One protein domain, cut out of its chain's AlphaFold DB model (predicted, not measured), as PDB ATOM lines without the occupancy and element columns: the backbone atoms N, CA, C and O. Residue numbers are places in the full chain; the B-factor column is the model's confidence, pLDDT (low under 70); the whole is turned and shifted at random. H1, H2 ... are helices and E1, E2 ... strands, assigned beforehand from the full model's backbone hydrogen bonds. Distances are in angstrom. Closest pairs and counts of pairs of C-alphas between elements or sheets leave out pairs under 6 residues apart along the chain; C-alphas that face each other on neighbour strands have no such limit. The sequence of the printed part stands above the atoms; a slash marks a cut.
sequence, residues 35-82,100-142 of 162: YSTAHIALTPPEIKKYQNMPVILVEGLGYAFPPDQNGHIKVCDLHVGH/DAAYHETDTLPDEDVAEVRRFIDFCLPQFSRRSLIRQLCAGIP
ATOM      1  N   TYR A  35     -56.432 107.018  -3.487       85.06
ATOM      2  CA  TYR A  35     -57.608 107.352  -2.681       85.06
ATOM      3  C   TYR A  35     -57.349 108.584  -1.833       85.06
ATOM      4  O   TYR A  35     -56.219 108.823  -1.397       85.06
ATOM      5  N   SER A  36     -58.409 109.327  -1.552       87.31
ATOM      6  CA  SER A  36     -58.286 110.670  -1.016       87.31
ATOM      7  C   SER A  36     -58.528 110.690   0.484       87.31
ATOM      8  O   SER A  36     -59.518 110.192   1.011       87.31
ATOM      9  N   THR A  37     -57.550 111.228   1.211       90.94
ATOM     10  CA  THR A  37     -57.561 111.257   2.672       90.94
ATOM     11  C   THR A  37     -57.324 112.664   3.184       90.94
ATOM     12  O   THR A  37     -56.503 113.414   2.657       90.94
ATOM     13  N   ALA A  38     -58.029 113.027   4.248       93.38
ATOM     14  CA  ALA A  38     -57.872 114.301   4.927       93.38
ATOM     15  C   ALA A  38     -57.971 114.117   6.440       93.38
ATOM     16  O   ALA A  38     -58.486 113.117   6.942       93.38
ATOM     17  N   HIS A  39     -57.486 115.107   7.181       95.31
ATOM     18  CA  HIS A  39     -57.503 115.087   8.636       95.31
ATOM     19  C   HIS A  39     -58.219 116.311   9.202       95.31
ATOM     20  O   HIS A  39     -58.113 117.424   8.685       95.31
ATOM     21  N   ILE A  40     -58.911 116.099  10.319       96.50
ATOM     22  CA  ILE A  40     -59.568 117.138  11.111       96.50
ATOM     23  C   ILE A  40     -58.850 117.214  12.457       96.50
ATOM     24  O   ILE A  40     -58.835 116.236  13.206       96.50
ATOM     25  N   ALA A  41     -58.275 118.371  12.785       96.56
ATOM     26  CA  ALA A  41     -57.625 118.576  14.078       96.56
ATOM     27  C   ALA A  41     -58.642 118.867  15.184       96.56
ATOM     28  O   ALA A  41     -59.417 119.820  15.083       96.56
ATOM     29  N   LEU A  42     -58.616 118.092  16.263       96.50
ATOM     30  CA  LEU A  42     -59.485 118.283  17.417       96.50
ATOM     31  C   LEU A  42     -58.828 119.148  18.497       96.50
ATOM     32  O   LEU A  42     -57.612 119.192  18.664       96.50
ATOM     33  N   THR A  43     -59.663 119.820  19.276       96.44
ATOM     34  CA  THR A  43     -59.284 120.474  20.531       96.44
ATOM     35  C   THR A  43     -59.205 119.445  21.670       96.44
ATOM     36  O   THR A  43     -59.855 118.400  21.599       96.44
ATOM     37  N   PRO A  44     -58.491 119.722  22.779       95.88
ATOM     38  CA  PRO A  44     -58.382 118.774  23.893       95.88
ATOM     39  C   PRO A  44     -59.726 118.270  24.463       95.88
ATOM     40  O   PRO A  44     -59.828 117.078  24.768       95.88
ATOM     41  N   PRO A  45     -60.782 119.102  24.595       96.31
ATOM     42  CA  PRO A  45     -62.105 118.616  24.994       96.31
ATOM     43  C   PRO A  45     -62.757 117.694  23.955       96.31
ATOM     44  O   PRO A  45     -63.384 116.703  24.324       96.31
ATOM     45  N   GLU A  46     -62.599 117.989  22.662       96.62
ATOM     46  CA  GLU A  46     -63.121 117.152  21.576       96.62
ATOM     47  C   GLU A  46     -62.407 115.798  21.532       96.62
ATOM     48  O   GLU A  46     -63.071 114.777  21.392       96.62
ATOM     49  N   ILE A  47     -61.085 115.756  21.741       96.06
ATOM     50  CA  ILE A  47     -60.327 114.496  21.807       96.06
ATOM     51  C   ILE A  47     -60.929 113.575  22.870       96.06
ATOM     52  O   ILE A  47     -61.254 112.429  22.577       96.06
ATOM     53  N   LYS A  48     -61.186 114.084  24.084       95.19
ATOM     54  CA  LYS A  48     -61.819 113.290  25.154       95.19
ATOM     55  C   LYS A  48     -63.197 112.755  24.763       95.19
ATOM     56  O   LYS A  48     -63.574 111.675  25.212       95.19
ATOM     57  N   LYS A  49     -63.942 113.502  23.944       95.75
ATOM     58  CA  LYS A  49     -65.266 113.105  23.449       95.75
ATOM     59  C   LYS A  49     -65.182 112.018  22.373       95.75
ATOM     60  O   LYS A  49     -66.005 111.110  22.391       95.75
ATOM     61  N   TYR A  50     -64.215 112.103  21.458       95.75
ATOM     62  CA  TYR A  50     -64.129 111.222  20.285       95.75
ATOM     63  C   TYR A  50     -63.100 110.090  20.406       95.75
ATOM     64  O   TYR A  50     -63.131 109.190  19.581       95.75
ATOM     65  N   GLN A  51     -62.243 110.061  21.433       94.88
ATOM     66  CA  GLN A  51     -61.194 109.034  21.604       94.88
ATOM     67  C   GLN A  51     -61.702 107.584  21.548       94.88
ATOM     68  O   GLN A  51     -60.974 106.701  21.113       94.88
ATOM     69  N   ASN A  52     -62.954 107.350  21.953       95.06
ATOM     70  CA  ASN A  52     -63.580 106.026  21.976       95.06
ATOM     71  C   ASN A  52     -64.712 105.890  20.943       95.06
ATOM     72  O   ASN A  52     -65.561 105.010  21.084       95.06
ATOM     73  N   MET A  53     -64.792 106.785  19.949       95.69
ATOM     74  CA  MET A  53     -65.773 106.623  18.872       95.69
ATOM     75  C   MET A  53     -65.490 105.321  18.102       95.69
ATOM     76  O   MET A  53     -64.334 104.909  18.024       95.69
ATOM     77  N   PRO A  54     -66.499 104.646  17.534       96.81
ATOM     78  CA  PRO A  54     -66.246 103.533  16.628       96.81
ATOM     79  C   PRO A  54     -65.651 104.037  15.307       96.81
ATOM     80  O   PRO A  54     -65.783 105.210  14.952       96.81
ATOM     81  N   VAL A  55     -65.045 103.124  14.545       97.25
ATOM     82  CA  VAL A  55     -64.779 103.373  13.123       97.25
ATOM     83  C   VAL A  55     -66.123 103.534  12.418       97.25
ATOM     84  O   VAL A  55     -67.012 102.696  12.572       97.25
ATOM     85  N   ILE A  56     -66.270 104.618  11.664       96.62
ATOM     86  CA  ILE A  56     -67.460 104.873  10.853       96.62
ATOM     87  C   ILE A  56     -67.128 104.441   9.432       96.62
ATOM     88  O   ILE A  56     -66.115 104.872   8.895       96.62
ATOM     89  N   LEU A  57     -67.987 103.628   8.830       96.25
ATOM     90  CA  LEU A  57     -67.953 103.285   7.414       96.25
ATOM     91  C   LEU A  57     -69.366 103.466   6.872       96.25
ATOM     92  O   LEU A  57     -70.301 102.845   7.377       96.25
ATOM     93  N   VAL A  58     -69.513 104.314   5.862       94.81
ATOM     94  CA  VAL A  58     -70.763 104.470   5.122       94.81
ATOM     95  C   VAL A  58     -70.479 104.146   3.668       94.81
ATOM     96  O   VAL A  58     -69.748 104.872   2.991       94.81
ATOM     97  N   GLU A  59     -71.042 103.032   3.207       91.12
ATOM     98  CA  GLU A  59     -70.911 102.587   1.822       91.12
ATOM     99  C   GLU A  59     -71.358 103.694   0.860       91.12
ATOM    100  O   GLU A  59     -72.398 104.327   1.050       91.12
ATOM    101  N   GLY A  60     -70.536 103.958  -0.157       88.50
ATOM    102  CA  GLY A  60     -70.786 105.013  -1.140       88.50
ATOM    103  C   GLY A  60     -70.519 106.444  -0.660       88.50
ATOM    104  O   GLY A  60     -70.731 107.364  -1.442       88.50
ATOM    105  N   LEU A  61     -70.061 106.653   0.582       92.00
ATOM    106  CA  LEU A  61     -69.598 107.965   1.055       92.00
ATOM    107  C   LEU A  61     -68.138 107.935   1.502       92.00
ATOM    108  O   LEU A  61     -67.318 108.665   0.960       92.00
ATOM    109  N   GLY A  62     -67.796 107.126   2.505       94.12
ATOM    110  CA  GLY A  62     -66.478 107.231   3.125       94.12
ATOM    111  C   GLY A  62     -66.325 106.474   4.434       94.12
ATOM    112  O   GLY A  62     -67.224 105.753   4.881       94.12
ATOM    113  N   TYR A  63     -65.184 106.685   5.079       95.62
ATOM    114  CA  TYR A  63     -64.912 106.204   6.424       95.62
ATOM    115  C   TYR A  63     -64.128 107.211   7.266       95.62
ATOM    116  O   TYR A  63     -63.396 108.063   6.760       95.62
ATOM    117  N   ALA A  64     -64.244 107.070   8.586       96.75
ATOM    118  CA  ALA A  64     -63.458 107.828   9.548       96.75
ATOM    119  C   ALA A  64     -62.964 106.958  10.700       96.75
ATOM    120  O   ALA A  64     -63.655 106.050  11.168       96.75
ATOM    121  N   PHE A  65     -61.766 107.285  11.177       96.69
ATOM    122  CA  PHE A  65     -61.153 106.649  12.336       96.69
ATOM    123  C   PHE A  65     -61.279 107.521  13.590       96.69
ATOM    124  O   PHE A  65     -61.380 108.746  13.479       96.69
ATOM    125  N   PRO A  66     -61.209 106.913  14.787       96.81
ATOM    126  CA  PRO A  66     -61.026 107.654  16.031       96.81
ATOM    127  C   PRO A  66     -59.773 108.541  15.967       96.81
ATOM    128  O   PRO A  66     -58.867 108.258  15.174       96.81
ATOM    129  N   PRO A  67     -59.701 109.609  16.780       96.81
ATOM    130  CA  PRO A  67     -58.566 110.514  16.750       96.81
ATOM    131  C   PRO A  67     -57.257 109.788  17.084       96.81
ATOM    132  O   PRO A  67     -57.210 108.966  18.001       96.81
ATOM    133  N   ASP A  68     -56.197 110.110  16.341       95.00
ATOM    134  CA  ASP A  68     -54.849 109.593  16.587       95.00
ATOM    135  C   ASP A  68     -54.208 110.208  17.853       95.00
ATOM    136  O   ASP A  68     -54.806 111.016  18.567       95.00
ATOM    137  N   GLN A  69     -52.948 109.853  18.123       93.19
ATOM    138  CA  GLN A  69     -52.181 110.389  19.258       93.19
ATOM    139  C   GLN A  69     -51.985 111.916  19.200       93.19
ATOM    140  O   GLN A  69     -51.722 112.537  20.228       93.19
ATOM    141  N   ASN A  70     -52.133 112.523  18.020       94.12
ATOM    142  CA  ASN A  70     -52.044 113.966  17.804       94.12
ATOM    143  C   ASN A  70     -53.418 114.655  17.886       94.12
ATOM    144  O   ASN A  70     -53.504 115.873  17.733       94.12
ATOM    145  N   GLY A  71     -54.496 113.903  18.122       95.19
ATOM    146  CA  GLY A  71     -55.852 114.435  18.154       95.19
ATOM    147  C   GLY A  71     -56.447 114.683  16.770       95.19
ATOM    148  O   GLY A  71     -57.295 115.564  16.626       95.19
ATOM    149  N   HIS A  72     -56.014 113.954  15.742       97.06
ATOM    150  CA  HIS A  72     -56.533 114.088  14.386       97.06
ATOM    151  C   HIS A  72     -57.512 112.967  14.043       97.06
ATOM    152  O   HIS A  72     -57.148 111.794  14.079       97.06
ATOM    153  N   ILE A  73     -58.729 113.322  13.629       96.56
ATOM    154  CA  ILE A  73     -59.639 112.374  12.972       96.56
ATOM    155  C   ILE A  73     -59.214 112.261  11.512       96.56
ATOM    156  O   ILE A  73     -59.217 113.264  10.796       96.56
ATOM    157  N   LYS A  74     -58.869 111.049  11.071       95.81
ATOM    158  CA  LYS A  74     -58.618 110.746   9.657       95.81
ATOM    159  C   LYS A  74     -59.933 110.399   8.970       95.81
ATOM    160  O   LYS A  74     -60.645 109.512   9.442       95.81
ATOM    161  N   VAL A  75     -60.205 111.066   7.855       94.75
ATOM    162  CA  VAL A  75     -61.371 110.867   6.992       94.75
ATOM    163  C   VAL A  75     -60.887 110.474   5.602       94.75
ATOM    164  O   VAL A  75     -59.889 111.004   5.116       94.75
ATOM    165  N   CYS A  76     -61.588 109.540   4.980       92.69
ATOM    166  CA  CYS A  76     -61.393 109.145   3.595       92.69
ATOM    167  C   CYS A  76     -62.760 109.054   2.936       92.69
ATOM    168  O   CYS A  76     -63.707 108.570   3.560       92.69
ATOM    169  N   ASP A  77     -62.865 109.496   1.697       89.69
ATOM    170  CA  ASP A  77     -64.036 109.217   0.881       89.69
ATOM    171  C   ASP A  77     -63.882 107.850   0.175       89.69
ATOM    172  O   ASP A  77     -62.828 107.210   0.239       89.69
ATOM    173  N   LEU A  78     -64.956 107.358  -0.443       85.38
ATOM    174  CA  LEU A  78     -64.988 106.063  -1.136       85.38
ATOM    175  C   LEU A  78     -65.255 106.211  -2.643       85.38
ATOM    176  O   LEU A  78     -66.009 105.422  -3.218       85.38
ATOM    177  N   HIS A  79     -64.648 107.207  -3.296       79.44
ATOM    178  CA  HIS A  79     -64.685 107.306  -4.755       79.44
ATOM    179  C   HIS A  79     -63.945 106.143  -5.446       79.44
ATOM    180  O   HIS A  79     -63.208 105.361  -4.837       79.44
ATOM    181  N   VAL A  80     -64.152 106.012  -6.758       76.81
ATOM    182  CA  VAL A  80     -63.360 105.100  -7.593       76.81
ATOM    183  C   VAL A  80     -61.990 105.734  -7.801       76.81
ATOM    184  O   VAL A  80     -61.896 106.722  -8.518       76.81
ATOM    185  N   GLY A  81     -60.955 105.168  -7.177       75.06
ATOM    186  CA  GLY A  81     -59.626 105.776  -7.132       75.06
ATOM    187  C   GLY A  81     -59.079 106.202  -8.499       75.06
ATOM    188  O   GLY A  81     -59.261 105.512  -9.504       75.06
ATOM    189  N   HIS A  82     -58.373 107.329  -8.521       77.81
ATOM    190  CA  HIS A  82     -57.890 107.962  -9.746       77.81
ATOM    191  C   HIS A  82     -56.568 107.343 -10.237       77.81
ATOM    192  O   HIS A  82     -55.545 107.466  -9.554       77.81
ATOM    193  N   ASP A 100     -46.348 110.460  -5.449       81.62
ATOM    194  CA  ASP A 100     -46.147 110.385  -4.004       81.62
ATOM    195  C   ASP A 100     -45.853 111.766  -3.408       81.62
ATOM    196  O   ASP A 100     -44.981 112.504  -3.878       81.62
ATOM    197  N   ALA A 101     -46.570 112.089  -2.334       79.19
ATOM    198  CA  ALA A 101     -46.392 113.314  -1.570       79.19
ATOM    199  C   ALA A 101     -44.988 113.441  -0.958       79.19
ATOM    200  O   ALA A 101     -44.542 114.557  -0.717       79.19
ATOM    201  N   ALA A 102     -44.261 112.337  -0.753       82.19
ATOM    202  CA  ALA A 102     -42.867 112.366  -0.309       82.19
ATOM    203  C   ALA A 102     -41.932 113.072  -1.309       82.19
ATOM    204  O   ALA A 102     -40.910 113.623  -0.908       82.19
ATOM    205  N   TYR A 103     -42.277 113.069  -2.601       83.81
ATOM    206  CA  TYR A 103     -41.531 113.773  -3.654       83.81
ATOM    207  C   TYR A 103     -42.247 115.043  -4.139       83.81
ATOM    208  O   TYR A 103     -41.662 115.853  -4.859       83.81
ATOM    209  N   HIS A 104     -43.504 115.226  -3.733       84.44
ATOM    210  CA  HIS A 104     -44.374 116.325  -4.138       84.44
ATOM    211  C   HIS A 104     -45.142 116.890  -2.933       84.44
ATOM    212  O   HIS A 104     -46.367 116.882  -2.898       84.44
ATOM    213  N   GLU A 105     -44.420 117.394  -1.930       82.50
ATOM    214  CA  GLU A 105     -44.991 117.813  -0.634       82.50
ATOM    215  C   GLU A 105     -46.047 118.928  -0.730       82.50
ATOM    216  O   GLU A 105     -46.838 119.123   0.192       82.50
ATOM    217  N   THR A 106     -46.046 119.685  -1.829       85.25
ATOM    218  CA  THR A 106     -47.018 120.754  -2.093       85.25
ATOM    219  C   THR A 106     -48.329 120.250  -2.683       85.25
ATOM    220  O   THR A 106     -49.272 121.033  -2.787       85.25
ATOM    221  N   ASP A 107     -48.381 118.992  -3.123       84.50
ATOM    222  CA  ASP A 107     -49.589 118.420  -3.697       84.50
ATOM    223  C   ASP A 107     -50.667 118.256  -2.619       84.50
ATOM    224  O   ASP A 107     -50.404 117.920  -1.462       84.50
ATOM    225  N   THR A 108     -51.909 118.490  -3.024       86.00
ATOM    226  CA  THR A 108     -53.100 118.322  -2.193       86.00
ATOM    227  C   THR A 108     -54.133 117.487  -2.937       86.00
ATOM    228  O   THR A 108     -53.918 117.070  -4.075       86.00
ATOM    229  N   LEU A 109     -55.280 117.265  -2.298       86.56
ATOM    230  CA  LEU A 109     -56.425 116.661  -2.964       86.56
ATOM    231  C   LEU A 109     -56.962 117.581  -4.079       86.56
ATOM    232  O   LEU A 109     -56.977 118.803  -3.892       86.56
ATOM    233  N   PRO A 110     -57.426 117.014  -5.205       87.44
ATOM    234  CA  PRO A 110     -58.288 117.703  -6.161       87.44
ATOM    235  C   PRO A 110     -59.558 118.258  -5.501       87.44
ATOM    236  O   PRO A 110     -60.057 117.706  -4.520       87.44
ATOM    237  N   ASP A 111     -60.126 119.323  -6.073       90.06
ATOM    238  CA  ASP A 111     -61.324 119.980  -5.524       90.06
ATOM    239  C   ASP A 111     -62.536 119.034  -5.415       90.06
ATOM    240  O   ASP A 111     -63.337 119.156  -4.485       90.06
ATOM    241  N   GLU A 112     -62.665 118.080  -6.342       89.94
ATOM    242  CA  GLU A 112     -63.724 117.061  -6.335       89.94
ATOM    243  C   GLU A 112     -63.616 116.119  -5.127       89.94
ATOM    244  O   GLU A 112     -64.597 115.912  -4.411       89.94
ATOM    245  N   ASP A 113     -62.409 115.658  -4.812       89.25
ATOM    246  CA  ASP A 113     -62.152 114.782  -3.669       89.25
ATOM    247  C   ASP A 113     -62.353 115.523  -2.344       89.25
ATOM    248  O   ASP A 113     -62.906 114.985  -1.380       89.25
ATOM    249  N   VAL A 114     -61.970 116.804  -2.290       91.81
ATOM    250  CA  VAL A 114     -62.270 117.667  -1.138       91.81
ATOM    251  C   VAL A 114     -63.780 117.791  -0.932       91.81
ATOM    252  O   VAL A 114     -64.242 117.801   0.215       91.81
ATOM    253  N   ALA A 115     -64.561 117.890  -2.010       92.88
ATOM    254  CA  ALA A 115     -66.015 117.968  -1.931       92.88
ATOM    255  C   ALA A 115     -66.636 116.663  -1.407       92.88
ATOM    256  O   ALA A 115     -67.503 116.728  -0.532       92.88
ATOM    257  N   GLU A 116     -66.166 115.496  -1.852       92.75
ATOM    258  CA  GLU A 116     -66.659 114.196  -1.369       92.75
ATOM    259  C   GLU A 116     -66.276 113.932   0.096       92.75
ATOM    260  O   GLU A 116     -67.120 113.541   0.909       92.75
ATOM    261  N   VAL A 117     -65.049 114.274   0.501       93.38
ATOM    262  CA  VAL A 117     -64.649 114.241   1.917       93.38
ATOM    263  C   VAL A 117     -65.554 115.144   2.760       93.38
ATOM    264  O   VAL A 117     -66.012 114.743   3.834       93.38
ATOM    265  N   ARG A 118     -65.857 116.361   2.287       95.06
ATOM    266  CA  ARG A 118     -66.778 117.272   2.986       95.06
ATOM    267  C   ARG A 118     -68.191 116.713   3.060       95.06
ATOM    268  O   ARG A 118     -68.802 116.800   4.118       95.06
ATOM    269  N   ARG A 119     -68.677 116.078   1.998       95.12
ATOM    270  CA  ARG A 119     -69.982 115.412   1.981       95.12
ATOM    271  C   ARG A 119     -70.072 114.313   3.039       95.12
ATOM    272  O   ARG A 119     -71.076 114.230   3.746       95.12
ATOM    273  N   PHE A 120     -69.021 113.506   3.199       95.56
ATOM    274  CA  PHE A 120     -68.950 112.519   4.277       95.56
ATOM    275  C   PHE A 120     -68.978 113.186   5.662       95.56
ATOM    276  O   PHE A 120     -69.710 112.736   6.547       95.56
ATOM    277  N   ILE A 121     -68.210 114.266   5.857       96.12
ATOM    278  CA  ILE A 121     -68.166 115.005   7.128       96.12
ATOM    279  C   ILE A 121     -69.534 115.608   7.449       96.12
ATOM    280  O   ILE A 121     -70.004 115.457   8.572       96.12
ATOM    281  N   ASP A 122     -70.201 116.228   6.482       96.56
ATOM    282  CA  ASP A 122     -71.532 116.813   6.651       96.56
ATOM    283  C   ASP A 122     -72.570 115.767   7.066       96.56
ATOM    284  O   ASP A 122     -73.459 116.053   7.868       96.56
ATOM    285  N   PHE A 123     -72.438 114.543   6.555       96.19
ATOM    286  CA  PHE A 123     -73.351 113.450   6.863       96.19
ATOM    287  C   PHE A 123     -73.059 112.786   8.220       96.19
ATOM    288  O   PHE A 123     -73.970 112.590   9.022       96.19
ATOM    289  N   CYS A 124     -71.797 112.439   8.495       95.38
ATOM    290  CA  CYS A 124     -71.423 111.633   9.666       95.38
ATOM    291  C   CYS A 124     -70.964 112.459  10.873       95.38
ATOM    292  O   CYS A 124     -71.098 112.024  12.016       95.38
ATOM    293  N   LEU A 125     -70.359 113.622  10.632       95.38
ATOM    294  CA  LEU A 125     -69.685 114.449  11.633       95.38
ATOM    295  C   LEU A 125     -70.009 115.949  11.442       95.38
ATOM    296  O   LEU A 125     -69.085 116.770  11.376       95.38
ATOM    297  N   PRO A 126     -71.298 116.346  11.387       96.19
ATOM    298  CA  PRO A 126     -71.726 117.688  10.968       96.19
ATOM    299  C   PRO A 126     -71.174 118.831  11.834       96.19
ATOM    300  O   PRO A 126     -71.036 119.971  11.392       96.19
ATOM    301  N   GLN A 127     -70.795 118.553  13.082       94.81
ATOM    302  CA  GLN A 127     -70.111 119.518  13.946       94.81
ATOM    303  C   GLN A 127     -68.749 119.983  13.393       94.81
ATOM    304  O   GLN A 127     -68.233 121.011  13.831       94.81
ATOM    305  N   PHE A 128     -68.159 119.240  12.452       96.31
ATOM    306  CA  PHE A 128     -66.868 119.541  11.836       96.31
ATOM    307  C   PHE A 128     -66.973 120.032  10.385       96.31
ATOM    308  O   PHE A 128     -65.943 120.350   9.800       96.31
ATOM    309  N   SER A 129     -68.176 120.191   9.824       94.19
ATOM    310  CA  SER A 129     -68.421 120.606   8.429       94.19
ATOM    311  C   SER A 129     -67.664 121.854   7.968       94.19
ATOM    312  O   SER A 129     -67.237 121.961   6.824       94.19
ATOM    313  N   ARG A 130     -67.485 122.832   8.865       93.19
ATOM    314  CA  ARG A 130     -66.784 124.095   8.565       93.19
ATOM    315  C   ARG A 130     -65.318 124.095   8.990       93.19
ATOM    316  O   ARG A 130     -64.668 125.139   8.941       93.19
ATOM    317  N   ARG A 131     -64.799 122.967   9.479       93.56
ATOM    318  CA  ARG A 131     -63.419 122.880   9.955       93.56
ATOM    319  C   ARG A 131     -62.464 122.799   8.767       93.56
ATOM    320  O   ARG A 131     -62.747 122.144   7.770       93.56
ATOM    321  N   SER A 132     -61.318 123.467   8.891       93.50
ATOM    322  CA  SER A 132     -60.243 123.339   7.909       93.50
ATOM    323  C   SER A 132     -59.695 121.910   7.892       93.50
ATOM    324  O   SER A 132     -59.465 121.325   8.956       93.50
ATOM    325  N   LEU A 133     -59.477 121.378   6.690       92.75
ATOM    326  CA  LEU A 133     -58.869 120.073   6.463       92.75
ATOM    327  C   LEU A 133     -57.349 120.219   6.390       92.75
ATOM    328  O   LEU A 133     -56.834 121.033   5.622       92.75
ATOM    329  N   ILE A 134     -56.633 119.399   7.155       90.75
ATOM    330  CA  ILE A 134     -55.167 119.336   7.148       90.75
ATOM    331  C   ILE A 134     -54.697 117.999   6.569       90.75
ATOM    332  O   ILE A 134     -55.462 117.036   6.554       90.75
ATOM    333  N   ARG A 135     -53.432 117.928   6.122       79.31
ATOM    334  CA  ARG A 135     -52.806 116.702   5.575       79.31
ATOM    335  C   ARG A 135     -53.709 116.012   4.545       79.31
ATOM    336  O   ARG A 135     -54.137 114.876   4.743       79.31
ATOM    337  N   GLN A 136     -54.036 116.772   3.508       78.88
ATOM    338  CA  GLN A 136     -54.839 116.352   2.367       78.88
ATOM    339  C   GLN A 136     -53.930 115.588   1.404       78.88
ATOM    340  O   GLN A 136     -53.042 116.192   0.814       78.88
ATOM    341  N   LEU A 137     -54.093 114.268   1.324       76.06
ATOM    342  CA  LEU A 137     -53.158 113.374   0.642       76.06
ATOM    343  C   LEU A 137     -53.899 112.317  -0.176       76.06
ATOM    344  O   LEU A 137     -54.819 111.670   0.333       76.06
ATOM    345  N   CYS A 138     -53.418 112.097  -1.397       63.84
ATOM    346  CA  CYS A 138     -53.793 110.971  -2.245       63.84
ATOM    347  C   CYS A 138     -52.878 109.775  -1.924       63.84
ATOM    348  O   CYS A 138     -51.675 109.823  -2.175       63.84
ATOM    349  N   ALA A 139     -53.419 108.700  -1.353       59.88
ATOM    350  CA  ALA A 139     -52.664 107.491  -1.028       59.88
ATOM    351  C   ALA A 139     -52.737 106.486  -2.185       59.88
ATOM    352  O   ALA A 139     -53.812 105.971  -2.490       59.88
ATOM    353  N   GLY A 140     -51.593 106.199  -2.812       57.75
ATOM    354  CA  GLY A 140     -51.480 105.206  -3.881       57.75
ATOM    355  C   GLY A 140     -51.594 103.774  -3.356       57.75
ATOM    356  O   GLY A 140     -50.806 103.349  -2.513       57.75
ATOM    357  N   ILE A 141     -52.548 103.010  -3.879       55.75
ATOM    358  CA  ILE A 141     -52.758 101.589  -3.595       55.75
ATOM    359  C   ILE A 141     -52.876 100.863  -4.945       55.75
ATOM    360  O   ILE A 141     -53.498 101.390  -5.867       55.75
ATOM    361  N   PRO A 142     -52.292  99.668  -5.122       50.47
ATOM    362  CA  PRO A 142     -52.607  98.850  -6.286       50.47
ATOM    363  C   PRO A 142     -54.092  98.450  -6.253       50.47
ATOM    364  O   PRO A 142     -54.544  97.810  -5.300       50.47
TER     365      PRO A 142
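What this domain is: This is residues 35 to 82 and 100 to 142 of the 162 residues of an uncharacterized protein of Puccinia graminis f. sp. tritici (UniProt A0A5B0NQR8). A twisted sheet of five strands has one long helix, H2, lying slantwise over one face, while no named helix covers the other face. A small helix, H1, sits beyond one end of the sheet, between the end of E1 and the start of E2 along the chain. The printed part has 91 residues with two named helices and five named strands, in the order E1, H1, E2, E3, E4, H2, E5; the sheet runs E2, E3, E4, E1, E5, antiparallel throughout. The class is mixed, helices and strands, in two layers, with H2 on one face of the sheet. The whole is compact, with a radius of gyration of the C-alphas of 12.9 A and spans of 35 by 28 by 25 A.

Where its parts are: E1, residues 35 to 41, begins with C-alpha 35 at (-57.608, 107.352, -2.681) and is 20.2 A long. H1, residues 44 to 50, measures 10.2 A. E2, residues 56 to 58, and E3, residues 62 to 64, are three residues each. E4, residues 72 to 77, measures 16.2 A. After the cut, H2, residues 111 to 124, begins with C-alpha 111 at (-61.324, 119.980, -5.524) and is 20.1 A long. E5, residues 134 to 142, is 24.6 A long and ends with C-alpha 142 at (-52.607, 98.850, -6.286).

How they stand to each other: E2, E3 and E4 form a meander, each strand the antiparallel neighbour of the one before, through the hairpins E2 and E3, and E3 and E4. N 58 and O 62 are 2.9 A apart, and N 63 and O 76 are 2.8 A apart, both within hydrogen-bond range. E4 and E1 are antiparallel at 152 degrees, with N 75 and O 38 at 2.8 A. E1 and E5 are antiparallel at 153 degrees, with N 139 and O 35 at 2.8 A. The edge strands are E2 and E5. H2 is on the sheet at a height of 8.5 A, over E3, E4 and E1, only just over E4 with 3 of its C-alphas. Its line stands at 56 degrees to that of E1 on the local plane, slantwise to the strands. The closest C-alphas of E4 and H2, those of Asp 77 and Val 117, are 5.2 A apart. H1 is only just not on the sheet, with 4 pairs of C-alphas within 10 A, and is apart from H2. In H1 and H2 every O i to N i+4 pair is within hydrogen-bond range.

The domain as a whole: The two C-alphas farthest apart, those of Pro 45 and Pro 142, are 38.2 A apart. Residues 83 to 99 are not printed, and C-alphas 82 and 100 are 13.3 A apart across this cut, which falls in the link from E4 to H2. Of the links that are printed whole, none is long. The mean pLDDT of the printed part is 89.7, and residues 138 to 142, in E5, are under 70.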